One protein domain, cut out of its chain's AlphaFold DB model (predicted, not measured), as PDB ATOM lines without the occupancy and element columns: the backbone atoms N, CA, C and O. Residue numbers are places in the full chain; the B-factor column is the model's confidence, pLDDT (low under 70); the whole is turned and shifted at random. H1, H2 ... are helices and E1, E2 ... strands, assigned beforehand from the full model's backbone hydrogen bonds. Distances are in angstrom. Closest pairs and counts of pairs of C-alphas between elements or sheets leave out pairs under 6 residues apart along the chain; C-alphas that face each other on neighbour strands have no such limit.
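What this domain is: This is residues 5 to 110 of the 113 residues of the protein "Methyltransferase domain-containing protein" of Candidatus Bathyarchaeota archaeon (UniProt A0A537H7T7). A small parallel sheet of three strands, E3, E4 and E5, has helices H4 and H5 over one face and no named helix over the other. H1 packs on H5, H2 crosses H1, and the two-strand hairpin of E1 and E2 lies at the far end of the longest axis, well away from the sheet; H3 lies off the sheet, past H4. The printed part has 106 residues, with five named helices and five named strands along the chain as H1 E1 E2 H2 H3 E3 H4 E4 H5 E5. The larger sheet has the order E3, E4, E5 and is parallel, the hairpin is antiparallel, and the class is mixed, helices and strands. The whole is compact, with a radius of gyration of the C-alphas of 14.2 A and spans of 41 by 29 by 27 A.

Where its parts are: In the larger sheet, E3 is residues 65 to 68, E4 is residues 86 to 90 and E5 is residues 107 to 109. E4 is the longest strand, 13.2 A from its first C-alpha at (234.359, 524.746, 454.591) to its last; E3 measures 9.4 A and E5 7.2 A. H4, residues 74 to 81, is 11.1 A long, and H5, residues 93 to 101, is 12.3 A. H1, residues 8 to 17, is the longest helix at 14.1 A; its first C-alpha is at (224.604, 507.868, 470.770). H2 is residues 38 to 43, 8.9 A, and H3 is residues 52 to 58, 10.0 A. E1 is residues 24 to 27, 9.7 A, and E2 is residues 33 to 36, 10.0 A. E5 ends at C-alpha 109, (222.869, 520.828, 462.010).

How they stand to each other: E4 is the inner strand, with E3 and E5 as edge strands. E3 and E4 are parallel at 8 degrees, with N 87 and O 65 2.9 A apart, within hydrogen-bond range. E4 and E5 are parallel at 28 degrees, with N 108 and O 88 at 3.0 A. H4 is on the sheet at a height of 8.7 A, over E4, and runs along the strands at 15 degrees to E4 on the local plane; the closest C-alphas of H4 and E4 are those of Gln 80 and Val 86, 6.2 A. H5 is on the same face, over E5, at a height of 8.1 A, and runs along the strands at 10 degrees to E5 on the local plane, which is only just fixed, by 6 C-alphas of the sheet. E3, H4, E4 and E4, H5, E5 are strand-helix-strand units, two parallel neighbour strands joined through a helix, each with a right-handed crossover; the sheet and these helices make two layers. H4 and H5 are close but not clearly touching, the C-alphas of Arg 74 and Cys 99 being closest at 8.0 A. H1 touches H5 at a shallow tilt of 22 degrees, the same way, closest at the C-alphas of Gly 10 and Leu 94, 4.5 A. H1 also touches H2, about perpendicular at 90 degrees, closest at the C-alphas of Leu 13 and Pro 40, 6.5 A. E1 and E2 form an antiparallel hairpin at 164 degrees, with N 26 and O 34 2.9 A apart. H3 and H4 are only just apart, 8.1 A at the closest C-alphas. In H1, H2, H3, H4 and H5 every O i to N i+4 pair is within hydrogen-bond range.

The domain as a whole: The two C-alphas farthest apart, those of Gly 31 and Gly 83, are 43.0 A from each other. The printed part runs from residue 5 to 110 and has no cut. No link is long; those from H1 to E1, H2 to H3 and H3 to E3 are short, and the other links are tight. The mean pLDDT of the printed part is 96.3, and no printed residue is under 70.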
ATOM      1  N   ASN A   5     218.304 510.989 473.190       94.81
ATOM      2  CA  ASN A   5     218.299 509.525 473.297       94.81
ATOM      3  C   ASN A   5     218.547 508.777 471.972       94.81
ATOM      4  O   ASN A   5     218.602 507.551 471.965       94.81
ATOM      5  N   GLN A   6     218.641 509.493 470.852       93.88
ATOM      6  CA  GLN A   6     218.957 508.953 469.529       93.88
ATOM      7  C   GLN A   6     220.371 509.350 469.078       93.88
ATOM      8  O   GLN A   6     220.804 508.924 468.012       93.88
ATOM      9  N   ASP A   7     221.090 510.160 469.863       95.88
ATOM     10  CA  ASP A   7     222.384 510.747 469.509       95.88
ATOM     11  C   ASP A   7     223.564 510.017 470.176       95.88
ATOM     12  O   ASP A   7     224.471 510.635 470.732       95.88
ATOM     13  N   ALA A   8     223.552 508.681 470.150       95.25
ATOM     14  CA  ALA A   8     224.604 507.868 470.770       95.25
ATOM     15  C   ALA A   8     226.004 508.225 470.232       95.25
ATOM     16  O   ALA A   8     226.948 508.399 471.003       95.25
ATOM     17  N   TYR A   9     226.116 508.429 468.915       95.56
ATOM     18  CA  TYR A   9     227.354 508.863 468.270       95.56
ATOM     19  C   TYR A   9     227.831 510.235 468.774       95.56
ATOM     20  O   TYR A   9     229.004 510.409 469.110       95.56
ATOM     21  N   GLY A  10     226.933 511.219 468.873       97.31
ATOM     22  CA  GLY A  10     227.277 512.546 469.370       97.31
ATOM     23  C   GLY A  10     227.686 512.546 470.845       97.31
ATOM     24  O   GLY A  10     228.647 513.234 471.203       97.31
ATOM     25  N   HIS A  11     227.026 511.739 471.684       97.62
ATOM     26  CA  HIS A  11     227.429 511.513 473.080       97.62
ATOM     27  C   HIS A  11     228.834 510.929 473.169       97.62
ATOM     28  O   HIS A  11     229.677 511.488 473.870       97.62
ATOM     29  N   GLN A  12     229.129 509.891 472.382       97.19
ATOM     30  CA  GLN A  12     230.473 509.317 472.284       97.19
ATOM     31  C   GLN A  12     231.525 510.374 471.935       97.19
ATOM     32  O   GLN A  12     232.561 510.458 472.597       97.19
ATOM     33  N   LEU A  13     231.280 511.194 470.907       97.88
ATOM     34  CA  LEU A  13     232.226 512.238 470.511       97.88
ATOM     35  C   LEU A  13     232.428 513.269 471.623       97.88
ATOM     36  O   LEU A  13     233.554 513.716 471.847       97.88
ATOM     37  N   TYR A  14     231.349 513.667 472.297       98.19
ATOM     38  CA  TYR A  14     231.399 514.660 473.363       98.19
ATOM     39  C   TYR A  14     232.159 514.143 474.583       98.19
ATOM     40  O   TYR A  14     233.036 514.839 475.099       98.19
ATOM     41  N   ASP A  15     231.875 512.917 475.005       97.75
ATOM     42  CA  ASP A  15     232.528 512.276 476.139       97.75
ATOM     43  C   ASP A  15     234.007 512.030 475.869       97.75
ATOM     44  O   ASP A  15     234.852 512.392 476.695       97.75
ATOM     45  N   PHE A  16     234.338 511.524 474.682       97.50
ATOM     46  CA  PHE A  16     235.724 511.334 474.281       97.50
ATOM     47  C   PHE A  16     236.477 512.675 474.198       97.50
ATOM     48  O   PHE A  16     237.586 512.797 474.717       97.50
ATOM     49  N   TYR A  17     235.854 513.732 473.660       97.50
ATOM     50  CA  TYR A  17     236.415 515.091 473.677       97.50
ATOM     51  C   TYR A  17     236.645 515.629 475.102       97.50
ATOM     52  O   TYR A  17     237.595 516.372 475.340       97.50
ATOM     53  N   LYS A  18     235.805 515.242 476.069       97.81
ATOM     54  CA  LYS A  18     235.964 515.573 477.494       97.81
ATOM     55  C   LYS A  18     237.000 514.707 478.222       97.81
ATOM     56  O   LYS A  18     237.183 514.895 479.423       97.81
ATOM     57  N   GLY A  19     237.684 513.804 477.522       96.06
ATOM     58  CA  GLY A  19     238.707 512.929 478.092       96.06
ATOM     59  C   GLY A  19     238.141 511.733 478.856       96.06
ATOM     60  O   GLY A  19     238.858 511.127 479.649       96.06
ATOM     61  N   ARG A  20     236.864 511.391 478.648       96.69
ATOM     62  CA  ARG A  20     236.267 510.172 479.208       96.69
ATOM     63  C   ARG A  20     236.688 508.960 478.379       96.69
ATOM     64  O   ARG A  20     236.909 509.066 477.171       96.69
ATOM     65  N   GLN A  21     236.786 507.805 479.029       92.75
ATOM     66  CA  GLN A  21     236.926 506.532 478.324       92.75
ATOM     67  C   GLN A  21     235.592 506.175 477.670       92.75
ATOM     68  O   GLN A  21     234.548 506.263 478.312       92.75
ATOM     69  N   VAL A  22     235.638 505.799 476.393       95.06
ATOM     70  CA  VAL A  22     234.460 505.442 475.600       95.06
ATOM     71  C   VAL A  22     234.772 504.181 474.805       95.06
ATOM     72  O   VAL A  22     235.831 504.092 474.181       95.06
ATOM     73  N   VAL A  23     233.840 503.233 474.829       94.06
ATOM     74  CA  VAL A  23     233.825 502.046 473.973       94.06
ATOM     75  C   VAL A  23     232.643 502.211 473.030       94.06
ATOM     76  O   VAL A  23     231.514 502.365 473.495       94.06
ATOM     77  N   GLU A  24     232.894 502.199 471.725       94.06
ATOM     78  CA  GLU A  24     231.819 502.120 470.739       94.06
ATOM     79  C   GLU A  24     231.399 500.663 470.578       94.06
ATOM     80  O   GLU A  24     232.261 499.793 470.478       94.06
ATOM     81  N   ILE A  25     230.098 500.394 470.534       93.50
ATOM     82  CA  ILE A  25     229.568 499.078 470.176       93.50
ATOM     83  C   ILE A  25     228.896 499.227 468.819       93.50
ATOM     84  O   ILE A  25     227.914 499.958 468.687       93.50
ATOM     85  N   VAL A  26     229.442 498.554 467.811       90.38
ATOM     86  CA  VAL A  26     228.875 498.532 466.464       90.38
ATOM     87  C   VAL A  26     228.035 497.274 466.316       90.38
ATOM     88  O   VAL A  26     228.567 496.167 466.341       90.38
ATOM     89  N   GLU A  27     226.731 497.458 466.137       92.50
ATOM     90  CA  GLU A  27     225.788 496.390 465.808       92.50
ATOM     91  C   GLU A  27     225.384 496.510 464.339       92.50
ATOM     92  O   GLU A  27     224.987 497.582 463.873       92.50
ATOM     93  N   ARG A  28     225.509 495.414 463.595       90.88
ATOM     94  CA  ARG A  28     225.159 495.341 462.175       90.88
ATOM     95  C   ARG A  28     224.007 494.377 461.942       90.88
ATOM     96  O   ARG A  28     223.773 493.446 462.707       90.88
ATOM     97  N   ASP A  29     223.298 494.603 460.846       94.25
ATOM     98  CA  ASP A  29     222.147 493.811 460.407       94.25
ATOM     99  C   ASP A  29     222.505 492.374 459.992       94.25
ATOM    100  O   ASP A  29     221.646 491.495 460.010       94.25
ATOM    101  N   ASP A  30     223.777 492.110 459.693       93.88
ATOM    102  CA  ASP A  30     224.332 490.767 459.485       93.88
ATOM    103  C   ASP A  30     224.635 489.999 460.788       93.88
ATOM    104  O   ASP A  30     225.137 488.875 460.743       93.88
ATOM    105  N   GLY A  31     224.310 490.581 461.946       94.19
ATOM    106  CA  GLY A  31     224.492 489.974 463.263       94.19
ATOM    107  C   GLY A  31     225.875 490.193 463.878       94.19
ATOM    108  O   GLY A  31     226.152 489.632 464.939       94.19
ATOM    109  N   LEU A  32     226.752 490.989 463.255       92.44
ATOM    110  CA  LEU A  32     228.033 491.360 463.856       92.44
ATOM    111  C   LEU A  32     227.833 492.347 465.020       92.44
ATOM    112  O   LEU A  32     227.170 493.372 464.866       92.44
ATOM    113  N   ILE A  33     228.477 492.050 466.153       93.88
ATOM    114  CA  ILE A  33     228.625 492.942 467.311       93.88
ATOM    115  C   ILE A  33     230.124 493.146 467.555       93.88
ATOM    116  O   ILE A  33     230.832 492.188 467.869       93.88
ATOM    117  N   ASP A  34     230.606 494.379 467.402       92.75
ATOM    118  CA  ASP A  34     232.029 494.736 467.496       92.75
ATOM    119  C   ASP A  34     232.254 495.880 468.507       92.75
ATOM    120  O   ASP A  34     231.922 497.034 468.211       92.75
ATOM    121  N   PRO A  35     232.785 495.593 469.711       92.81
ATOM    122  CA  PRO A  35     233.185 496.616 470.669       92.81
ATOM    123  C   PRO A  35     234.583 497.171 470.348       92.81
ATOM    124  O   PRO A  35     235.555 496.424 470.234       92.81
ATOM    125  N   SER A  36     234.728 498.495 470.281       91.00
ATOM    126  CA  SER A  36     235.981 499.152 469.894       91.00
ATOM    127  C   SER A  36     236.258 500.436 470.677       91.00
ATOM    128  O   SER A  36     235.524 501.420 470.625       91.00
ATOM    129  N   GLU A  37     237.415 500.468 471.338       89.50
ATOM    130  CA  GLU A  37     237.999 501.682 471.934       89.50
ATOM    131  C   GLU A  37     238.733 502.566 470.908       89.50
ATOM    132  O   GLU A  37     239.231 503.652 471.228       89.50
ATOM    133  N   THR A  38     238.879 502.087 469.670       90.56
ATOM    134  CA  THR A  38     239.696 502.754 468.647       90.56
ATOM    135  C   THR A  38     238.880 503.739 467.823       90.56
ATOM    136  O   THR A  38     239.400 504.789 467.438       90.56
ATOM    137  N   TYR A  39     237.600 503.458 467.579       91.75
ATOM    138  CA  TYR A  39     236.768 504.323 466.747       91.75
ATOM    139  C   TYR A  39     236.587 505.744 467.314       91.75
ATOM    140  O   TYR A  39     236.826 506.689 466.555       91.75
ATOM    141  N   PRO A  40     236.330 505.967 468.624       93.06
ATOM    142  CA  PRO A  40     236.268 507.324 469.180       93.06
ATOM    143  C   PRO A  40     237.545 508.141 468.917       93.06
ATOM    144  O   PRO A  40     237.481 509.310 468.520       93.06
ATOM    145  N   LYS A  41     238.718 507.497 469.040       94.69
ATOM    146  CA  LYS A  41     240.027 508.096 468.724       94.69
ATOM    147  C   LYS A  41     240.124 508.455 467.244       94.69
ATOM    148  O   LYS A  41     240.570 509.549 466.903       94.69
ATOM    149  N   TYR A  42     239.682 507.561 466.365       95.38
ATOM    150  CA  TYR A  42     239.691 507.775 464.920       95.38
ATOM    151  C   TYR A  42     238.767 508.925 464.484       95.38
ATOM    152  O   TYR A  42     239.163 509.740 463.641       95.38
ATOM    153  N   TYR A  43     237.580 509.072 465.077       96.56
ATOM    154  CA  TYR A  43     236.643 510.146 464.720       96.56
ATOM    155  C   TYR A  43     237.148 511.546 465.084       96.56
ATOM    156  O   TYR A  43     236.842 512.515 464.384       96.56
ATOM    157  N   LEU A  44     237.971 511.664 466.131       96.94
ATOM    158  CA  LEU A  44     238.618 512.926 466.506       96.94
ATOM    159  C   LEU A  44     240.091 513.029 466.065       96.94
ATOM    160  O   LEU A  44     240.729 514.037 466.368       96.94
ATOM    161  N   SER A  45     240.612 512.051 465.322       96.88
ATOM    162  CA  SER A  45     242.027 511.970 464.929       96.88
ATOM    163  C   SER A  45     242.528 513.158 464.098       96.88
ATOM    164  O   SER A  45     241.775 513.817 463.371       96.88
ATOM    165  N   GLU A  46     243.834 513.417 464.181       96.56
ATOM    166  CA  GLU A  46     244.519 514.433 463.382       96.56
ATOM    167  C   GLU A  46     245.048 513.851 462.066       96.56
ATOM    168  O   GLU A  46     245.279 512.653 461.941       96.56
ATOM    169  N   TYR A  47     245.327 514.716 461.085       96.88
ATOM    170  CA  TYR A  47     245.800 514.320 459.748       96.88
ATOM    171  C   TYR A  47     247.011 513.365 459.746       96.88
ATOM    172  O   TYR A  47     247.152 512.538 458.843       96.88
ATOM    173  N   LYS A  48     247.898 513.466 460.744       96.12
ATOM    174  CA  LYS A  48     249.066 512.577 460.890       96.12
ATOM    175  C   LYS A  48     248.662 511.115 461.142       96.12
ATOM    176  O   LYS A  48     249.345 510.217 460.658       96.12
ATOM    177  N   ASP A  49     247.528 510.903 461.805       96.81
ATOM    178  CA  ASP A  49     247.017 509.599 462.234       96.81
ATOM    179  C   ASP A  49     246.055 508.979 461.207       96.81
ATOM    180  O   ASP A  49     245.613 507.843 461.359       96.81
ATOM    181  N   TRP A  50     245.727 509.710 460.137       97.19
ATOM    182  CA  TRP A  50     244.857 509.211 459.075       97.19
ATOM    183  C   TRP A  50     245.540 508.133 458.233       97.19
ATOM    184  O   TRP A  50     246.760 508.130 458.031       97.19
ATOM    185  N   SER A  51     244.734 507.248 457.657       96.88
ATOM    186  CA  SER A  51     245.194 506.242 456.704       96.88
ATOM    187  C   SER A  51     245.823 506.883 455.461       96.88
ATOM    188  O   SER A  51     245.561 508.034 455.094       96.88
ATOM    189  N   LEU A  52     246.641 506.107 454.743       97.62
ATOM    190  CA  LEU A  52     247.241 506.558 453.483       97.62
ATOM    191  C   LEU A  52     246.188 506.996 452.457       97.62
ATOM    192  O   LEU A  52     246.408 507.986 451.762       97.62
ATOM    193  N   ARG A  53     245.048 506.299 452.398       97.50
ATOM    194  CA  ARG A  53     243.956 506.593 451.460       97.50
ATOM    195  C   ARG A  53     243.315 507.947 451.750       97.50
ATOM    196  O   ARG A  53     243.125 508.739 450.836       97.50
ATOM    197  N   GLU A  54     243.057 508.253 453.016       97.44
ATOM    198  CA  GLU A  54     242.487 509.542 453.425       97.44
ATOM    199  C   GLU A  54     243.465 510.689 453.168       97.44
ATOM    200  O   GLU A  54     243.094 511.711 452.592       97.44
ATOM    201  N   ARG A  55     244.749 510.507 453.502       97.62
ATOM    202  CA  ARG A  55     245.782 511.509 453.192       97.62
ATOM    203  C   ARG A  55     245.941 511.742 451.690       97.62
ATOM    204  O   ARG A  55     246.231 512.861 451.278       97.62
ATOM    205  N   GLN A  56     245.768 510.708 450.867       97.69
ATOM    206  CA  GLN A  56     245.748 510.841 449.409       97.69
ATOM    207  C   GLN A  56     244.506 511.603 448.940       97.69
ATOM    208  O   GLN A  56     244.654 512.568 448.197       97.69
ATOM    209  N   ALA A  57     243.315 511.236 449.420       97.19
ATOM    210  CA  ALA A  57     242.058 511.911 449.092       97.19
ATOM    211  C   ALA A  57     242.102 513.413 449.418       97.19
ATOM    212  O   ALA A  57     241.705 514.237 448.597       97.19
ATOM    213  N   ALA A  58     242.691 513.781 450.560       97.12
ATOM    214  CA  ALA A  58     242.849 515.171 450.983       97.12
ATOM    215  C   ALA A  58     243.582 516.056 449.957       97.12
ATOM    216  O   ALA A  58     243.320 517.253 449.882       97.12
ATOM    217  N   ARG A  59     244.476 515.485 449.135       96.25
ATOM    218  CA  ARG A  59     245.230 516.224 448.104       96.25
ATOM    219  C   ARG A  59     244.386 516.607 446.890       96.25
ATOM    220  O   ARG A  59     244.792 517.475 446.123       96.25
ATOM    221  N   TYR A  60     243.246 515.949 446.694       97.62
ATOM    222  CA  TYR A  60     242.353 516.209 445.568       97.62
ATOM    223  C   TYR A  60     241.302 517.282 445.874       97.62
ATOM    224  O   TYR A  60     240.635 517.748 444.952       97.62
ATOM    225  N   VAL A  61     241.170 517.701 447.137       97.94
ATOM    226  CA  VAL A  61     240.208 518.727 447.551       97.94
ATOM    227  C   VAL A  61     240.620 520.093 447.001       97.94
ATOM    228  O   VAL A  61     241.769 520.515 447.130       97.94
ATOM    229  N   LYS A  62     239.677 520.797 446.367       96.94
ATOM    230  CA  LYS A  62     239.885 522.112 445.743       96.94
ATOM    231  C   LYS A  62     238.652 522.989 445.939       96.94
ATOM    232  O   LYS A  62     237.536 522.485 445.954       96.94
ATOM    233  N   GLY A  63     238.861 524.301 446.015       97.81
ATOM    234  CA  GLY A  63     237.772 525.276 446.112       97.81
ATOM    235  C   GLY A  63     237.026 525.226 447.448       97.81
ATOM    236  O   GLY A  63     237.625 524.926 448.483       97.81
ATOM    237  N   ARG A  64     235.729 525.559 447.402       98.31
ATOM    238  CA  ARG A  64     234.812 525.511 448.551       98.31
ATOM    239  C   ARG A  64     234.391 524.074 448.838       98.31
ATOM    240  O   ARG A  64     234.179 523.302 447.904       98.31
ATOM    241  N   VAL A  65     234.246 523.737 450.113       98.44
ATOM    242  CA  VAL A  65     234.008 522.367 450.574       98.44
ATOM    243  C   VAL A  65     232.719 522.293 451.381       98.44
ATOM    244  O   VAL A  65     232.485 523.110 452.268       98.44
ATOM    245  N   LEU A  66     231.915 521.270 451.104       98.00
ATOM    246  CA  LEU A  66     230.823 520.829 451.964       98.00
ATOM    247  C   LEU A  66     231.237 519.509 452.629       98.00
ATOM    248  O   LEU A  66     231.444 518.516 451.935       98.00
ATOM    249  N   ASP A  67     231.378 519.508 453.954       97.94
ATOM    250  CA  ASP A  67     231.709 518.328 454.765       97.94
ATOM    251  C   ASP A  67     230.405 517.728 455.320       97.94
ATOM    252  O   ASP A  67     229.848 518.231 456.300       97.94
ATOM    253  N   ILE A  68     229.863 516.724 454.622       97.06
ATOM    254  CA  ILE A  68     228.586 516.068 454.950       97.06
ATOM    255  C   ILE A  68     228.829 514.945 455.959       97.06
ATOM    256  O   ILE A  68     229.610 514.037 455.684       97.06
ATOM    257  N   GLY A  69     228.118 514.972 457.088       96.69
ATOM    258  CA  GLY A  69     228.367 514.045 458.193       96.69
ATOM    259  C   GLY A  69     229.704 514.356 458.860       96.69
ATOM    260  O   GLY A  69     230.548 513.475 459.026       96.69
ATOM    261  N   CYS A  70     229.936 515.635 459.175       97.75
ATOM    262  CA  CYS A  70     231.249 516.117 459.597       97.75
ATOM    263  C   CYS A  70     231.726 515.539 460.940       97.75
ATOM    264  O   CYS A  70     232.901 515.694 461.299       97.75
ATOM    265  N   GLY A  71     230.831 514.923 461.721       97.88
ATOM    266  CA  GLY A  71     231.107 514.406 463.051       97.88
ATOM    267  C   GLY A  71     231.733 515.480 463.939       97.88
ATOM    268  O   GLY A  71     231.333 516.644 463.931       97.88
ATOM    269  N   GLY A  72     232.796 515.110 464.654       97.62
ATOM    270  CA  GLY A  72     233.584 516.046 465.457       97.62
ATOM    271  C   GLY A  72     234.473 517.000 464.645       97.62
ATOM    272  O   GLY A  72     235.299 517.686 465.241       97.62
ATOM    273  N   GLY A  73     234.387 517.029 463.314       98.12
ATOM    274  CA  GLY A  73     235.051 518.020 462.464       98.12
ATOM    275  C   GLY A  73     236.485 517.698 462.047       98.12
ATOM    276  O   GLY A  73     237.219 518.615 461.685       98.12
ATOM    277  N   ARG A  74     236.940 516.436 462.089       98.00
ATOM    278  CA  ARG A  74     238.338 516.093 461.728       98.00
ATOM    279  C   ARG A  74     238.738 516.571 460.323       98.00
ATOM    280  O   ARG A  74     239.833 517.110 460.160       98.00
ATOM    281  N   TRP A  75     237.859 516.420 459.331       98.38
ATOM    282  CA  TRP A  75     238.089 516.881 457.958       98.38
ATOM    283  C   TRP A  75     237.971 518.395 457.841       98.38
ATOM    284  O   TRP A  75     238.910 519.043 457.374       98.38
ATOM    285  N   SER A  76     236.877 518.956 458.353       98.44
ATOM    286  CA  SER A  76     236.648 520.400 458.412       98.44
ATOM    287  C   SER A  76     237.825 521.184 458.997       98.44
ATOM    288  O   SER A  76     238.321 522.115 458.366       98.44
ATOM    289  N   LEU A  77     238.347 520.768 460.154       98.25
ATOM    290  CA  LEU A  77     239.482 521.426 460.808       98.25
ATOM    291  C   LEU A  77     240.752 521.374 459.956       98.25
ATOM    292  O   LEU A  77     241.497 522.353 459.896       98.25
ATOM    293  N   TYR A  78     241.023 520.238 459.311       98.44
ATOM    294  CA  TYR A  78     242.184 520.095 458.440       98.44
ATOM    295  C   TYR A  78     242.076 521.004 457.210       98.44
ATOM    296  O   TYR A  78     243.009 521.752 456.912       98.44
ATOM    297  N   LEU A  79     240.941 520.965 456.513       98.50
ATOM    298  CA  LEU A  79     240.732 521.702 455.268       98.50
ATOM    299  C   LEU A  79     240.651 523.213 455.510       98.50
ATOM    300  O   LEU A  79     241.262 523.981 454.767       98.50
ATOM    301  N   GLN A  80     240.024 523.642 456.606       98.19
ATOM    302  CA  GLN A  80     240.036 525.041 457.036       98.19
ATOM    303  C   GLN A  80     241.470 525.540 457.270       98.19
ATOM    304  O   GLN A  80     241.848 526.594 456.765       98.19
ATOM    305  N   LYS A  81     242.319 524.766 457.965       97.69
ATOM    306  CA  LYS A  81     243.745 525.108 458.161       97.69
ATOM    307  C   LYS A  81     244.540 525.156 456.851       97.69
ATOM    308  O   LYS A  81     245.597 525.780 456.805       97.69
ATOM    309  N   LYS A  82     244.056 524.500 455.794       97.81
ATOM    310  CA  LYS A  82     244.615 524.572 454.435       97.81
ATOM    311  C   LYS A  82     244.078 525.749 453.613       97.81
ATOM    312  O   LYS A  82     244.514 525.917 452.480       97.81
ATOM    313  N   GLY A  83     243.200 526.573 454.184       97.94
ATOM    314  CA  GLY A  83     242.647 527.763 453.539       97.94
ATOM    315  C   GLY A  83     241.382 527.503 452.722       97.94
ATOM    316  O   GLY A  83     240.969 528.379 451.968       97.94
ATOM    317  N   HIS A  84     240.763 526.325 452.849       98.50
ATOM    318  CA  HIS A  84     239.455 526.087 452.247       98.50
ATOM    319  C   HIS A  84     238.355 526.801 453.038       98.50
ATOM    320  O   HIS A  84     238.360 526.808 454.269       98.50
ATOM    321  N   ASP A  85     237.379 527.336 452.311       98.19
ATOM    322  CA  ASP A  85     236.078 527.714 452.856       98.19
ATOM    323  C   ASP A  85     235.239 526.436 453.006       98.19
ATOM    324  O   ASP A  85     234.902 525.793 452.005       98.19
ATOM    325  N   VAL A  86     235.008 526.019 454.253       98.56
ATOM    326  CA  VAL A  86     234.359 524.746 454.591       98.56
ATOM    327  C   VAL A  86     233.046 525.011 455.307       98.56
ATOM    328  O   VAL A  86     233.046 525.604 456.383       98.56
ATOM    329  N   LEU A  87     231.955 524.476 454.763       98.38
ATOM    330  CA  LEU A  87     230.684 524.338 455.463       98.38
ATOM    331  C   LEU A  87     230.542 522.899 455.966       98.38
ATOM    332  O   LEU A  87     230.484 521.965 455.170       98.38
ATOM    333  N   ALA A  88     230.468 522.723 457.281       98.38
ATOM    334  CA  ALA A  88     230.321 521.419 457.915       98.38
ATOM    335  C   ALA A  88     228.869 521.169 458.342       98.38
ATOM    336  O   ALA A  88     228.259 522.029 458.991       98.38
ATOM    337  N   VAL A  89     228.316 520.000 458.017       98.06
ATOM    338  CA  VAL A  89     226.947 519.627 458.402       98.06
ATOM    339  C   VAL A  89     226.880 518.235 459.012       98.06
ATOM    340  O   VAL A  89     227.537 517.310 458.542       98.06
ATOM    341  N   ASP A  90     226.060 518.077 460.047       97.81
ATOM    342  CA  ASP A  90     225.787 516.777 460.666       97.81
ATOM    343  C   ASP A  90     224.361 516.726 461.233       97.81
ATOM    344  O   ASP A  90     223.810 517.745 461.656       97.81
ATOM    345  N   ILE A  91     223.738 515.551 461.248       96.81
ATOM    346  CA  ILE A  91     222.403 515.353 461.832       96.81
ATOM    347  C   ILE A  91     222.429 515.357 463.369       96.81
ATOM    348  O   ILE A  91     221.392 515.631 463.988       96.81
ATOM    349  N   SER A  92     223.591 515.050 463.959       97.25
ATOM    350  CA  SER A  92     223.838 514.963 465.397       97.25
ATOM    351  C   SER A  92     224.097 516.351 465.998       97.25
ATOM    352  O   SER A  92     225.099 517.003 465.673       97.25
ATOM    353  N   PRO A  93     223.230 516.839 466.906       97.00
ATOM    354  CA  PRO A  93     223.468 518.097 467.606       97.00
ATOM    355  C   PRO A  93     224.751 518.083 468.449       97.00
ATOM    356  O   PRO A  93     225.453 519.099 468.505       97.00
ATOM    357  N   LEU A  94     225.092 516.959 469.094       97.62
ATOM    358  CA  LEU A  94     226.313 516.873 469.900       97.62
ATOM    359  C   LEU A  94     227.576 516.767 469.040       97.62
ATOM    360  O   LEU A  94     228.583 517.378 469.401       97.62
ATOM    361  N   ALA A  95     227.530 516.114 467.875       98.12
ATOM    362  CA  ALA A  95     228.639 516.145 466.922       98.12
ATOM    363  C   ALA A  95     228.928 517.580 466.456       98.12
ATOM    364  O   ALA A  95     230.064 518.045 466.559       98.12
ATOM    365  N   VAL A  96     227.886 518.330 466.066       98.12
ATOM    366  CA  VAL A  96     227.995 519.760 465.714       98.12
ATOM    367  C   VAL A  96     228.584 520.570 466.870       98.12
ATOM    368  O   VAL A  96     229.452 521.422 466.660       98.12
ATOM    369  N   LYS A  97     228.159 520.302 468.112       98.25
ATOM    370  CA  LYS A  97     228.711 520.951 469.308       98.25
ATOM    371  C   LYS A  97     230.208 520.674 469.459       98.25
ATOM    372  O   LYS A  97     230.969 521.615 469.672       98.25
ATOM    373  N   VAL A  98     230.644 519.422 469.328       98.44
ATOM    374  CA  VAL A  98     232.067 519.044 469.394       98.44
ATOM    375  C   VAL A  98     232.857 519.682 468.252       98.44
ATOM    376  O   VAL A  98     233.914 520.259 468.497       98.44
ATOM    377  N   CYS A  99     232.332 519.652 467.026       98.44
ATOM    378  CA  CYS A  99     232.943 520.271 465.851       98.44
ATOM    379  C   CYS A  99     233.231 521.766 466.082       98.44
ATOM    380  O   CYS A  99     234.351 522.234 465.857       98.44
ATOM    381  N   LYS A 100     232.260 522.502 466.639       98.31
ATOM    382  CA  LYS A 100     232.423 523.913 467.029       98.31
ATOM    383  C   LYS A 100     233.430 524.100 468.161       98.31
ATOM    384  O   LYS A 100     234.308 524.948 468.054       98.31
ATOM    385  N   LEU A 101     233.342 523.296 469.225       98.38
ATOM    386  CA  LEU A 101     234.269 523.358 470.366       98.38
ATOM    387  C   LEU A 101     235.728 523.106 469.961       98.38
ATOM    388  O   LEU A 101     236.643 523.613 470.606       98.38
ATOM    389  N   ARG A 102     235.954 522.342 468.889       97.88
ATOM    390  CA  ARG A 102     237.288 522.081 468.332       97.88
ATOM    391  C   ARG A 102     237.785 523.162 467.363       97.88
ATOM    392  O   ARG A 102     238.951 523.104 466.974       97.88
ATOM    393  N   GLY A 103     236.952 524.141 466.999       97.81
ATOM    394  CA  GLY A 103     237.361 525.329 466.240       97.81
ATOM    395  C   GLY A 103     236.976 525.357 464.757       97.81
ATOM    396  O   GLY A 103     237.555 526.142 464.001       97.81
ATOM    397  N   THR A 104     236.024 524.531 464.312       97.06
ATOM    398  CA  THR A 104     235.446 524.669 462.964       97.06
ATOM    399  C   THR A 104     234.608 525.946 462.896       97.06
ATOM    400  O   THR A 104     233.676 526.115 463.685       97.06
ATOM    401  N   ALA A 105     234.924 526.840 461.956       95.00
ATOM    402  CA  ALA A 105     234.323 528.169 461.870       95.00
ATOM    403  C   ALA A 105     232.846 528.134 461.446       95.00
ATOM    404  O   ALA A 105     232.024 528.846 462.020       95.00
ATOM    405  N   GLN A 106     232.501 527.294 460.465       95.38
ATOM    406  CA  GLN A 106     231.135 527.142 459.962       95.38
ATOM    407  C   GLN A 106     230.676 525.691 460.115       95.38
ATOM    408  O   GLN A 106     231.064 524.806 459.356       95.38
ATOM    409  N   CYS A 107     229.839 525.444 461.119       96.44
ATOM    410  CA  CYS A 107     229.245 524.134 461.355       96.44
ATOM    411  C   CYS A 107     227.784 524.283 461.781       96.44
ATOM    412  O   CYS A 107     227.460 525.117 462.634       96.44
ATOM    413  N   GLN A 108     226.892 523.483 461.206       95.44
ATOM    414  CA  GLN A 108     225.463 523.549 461.495       95.44
ATOM    415  C   GLN A 108     224.796 522.181 461.420       95.44
ATOM    416  O   GLN A 108     225.291 521.258 460.782       95.44
ATOM    417  N   SER A 109     223.649 522.056 462.078       91.88
ATOM    418  CA  SER A 109     222.869 520.828 462.010       91.88
ATOM    419  C   SER A 109     222.198 520.683 460.647       91.88
ATOM    420  O   SER A 109     221.660 521.650 460.105       91.88
ATOM    421  N   GLN A 110     222.197 519.469 460.106       85.00
ATOM    422  CA  GLN A 110     221.468 519.142 458.890       85.00
ATOM    423  C   GLN A 110     219.969 519.011 459.200       85.00
ATOM    424  O   GLN A 110     219.557 518.270 460.101       85.00
TER     425      GLN A 110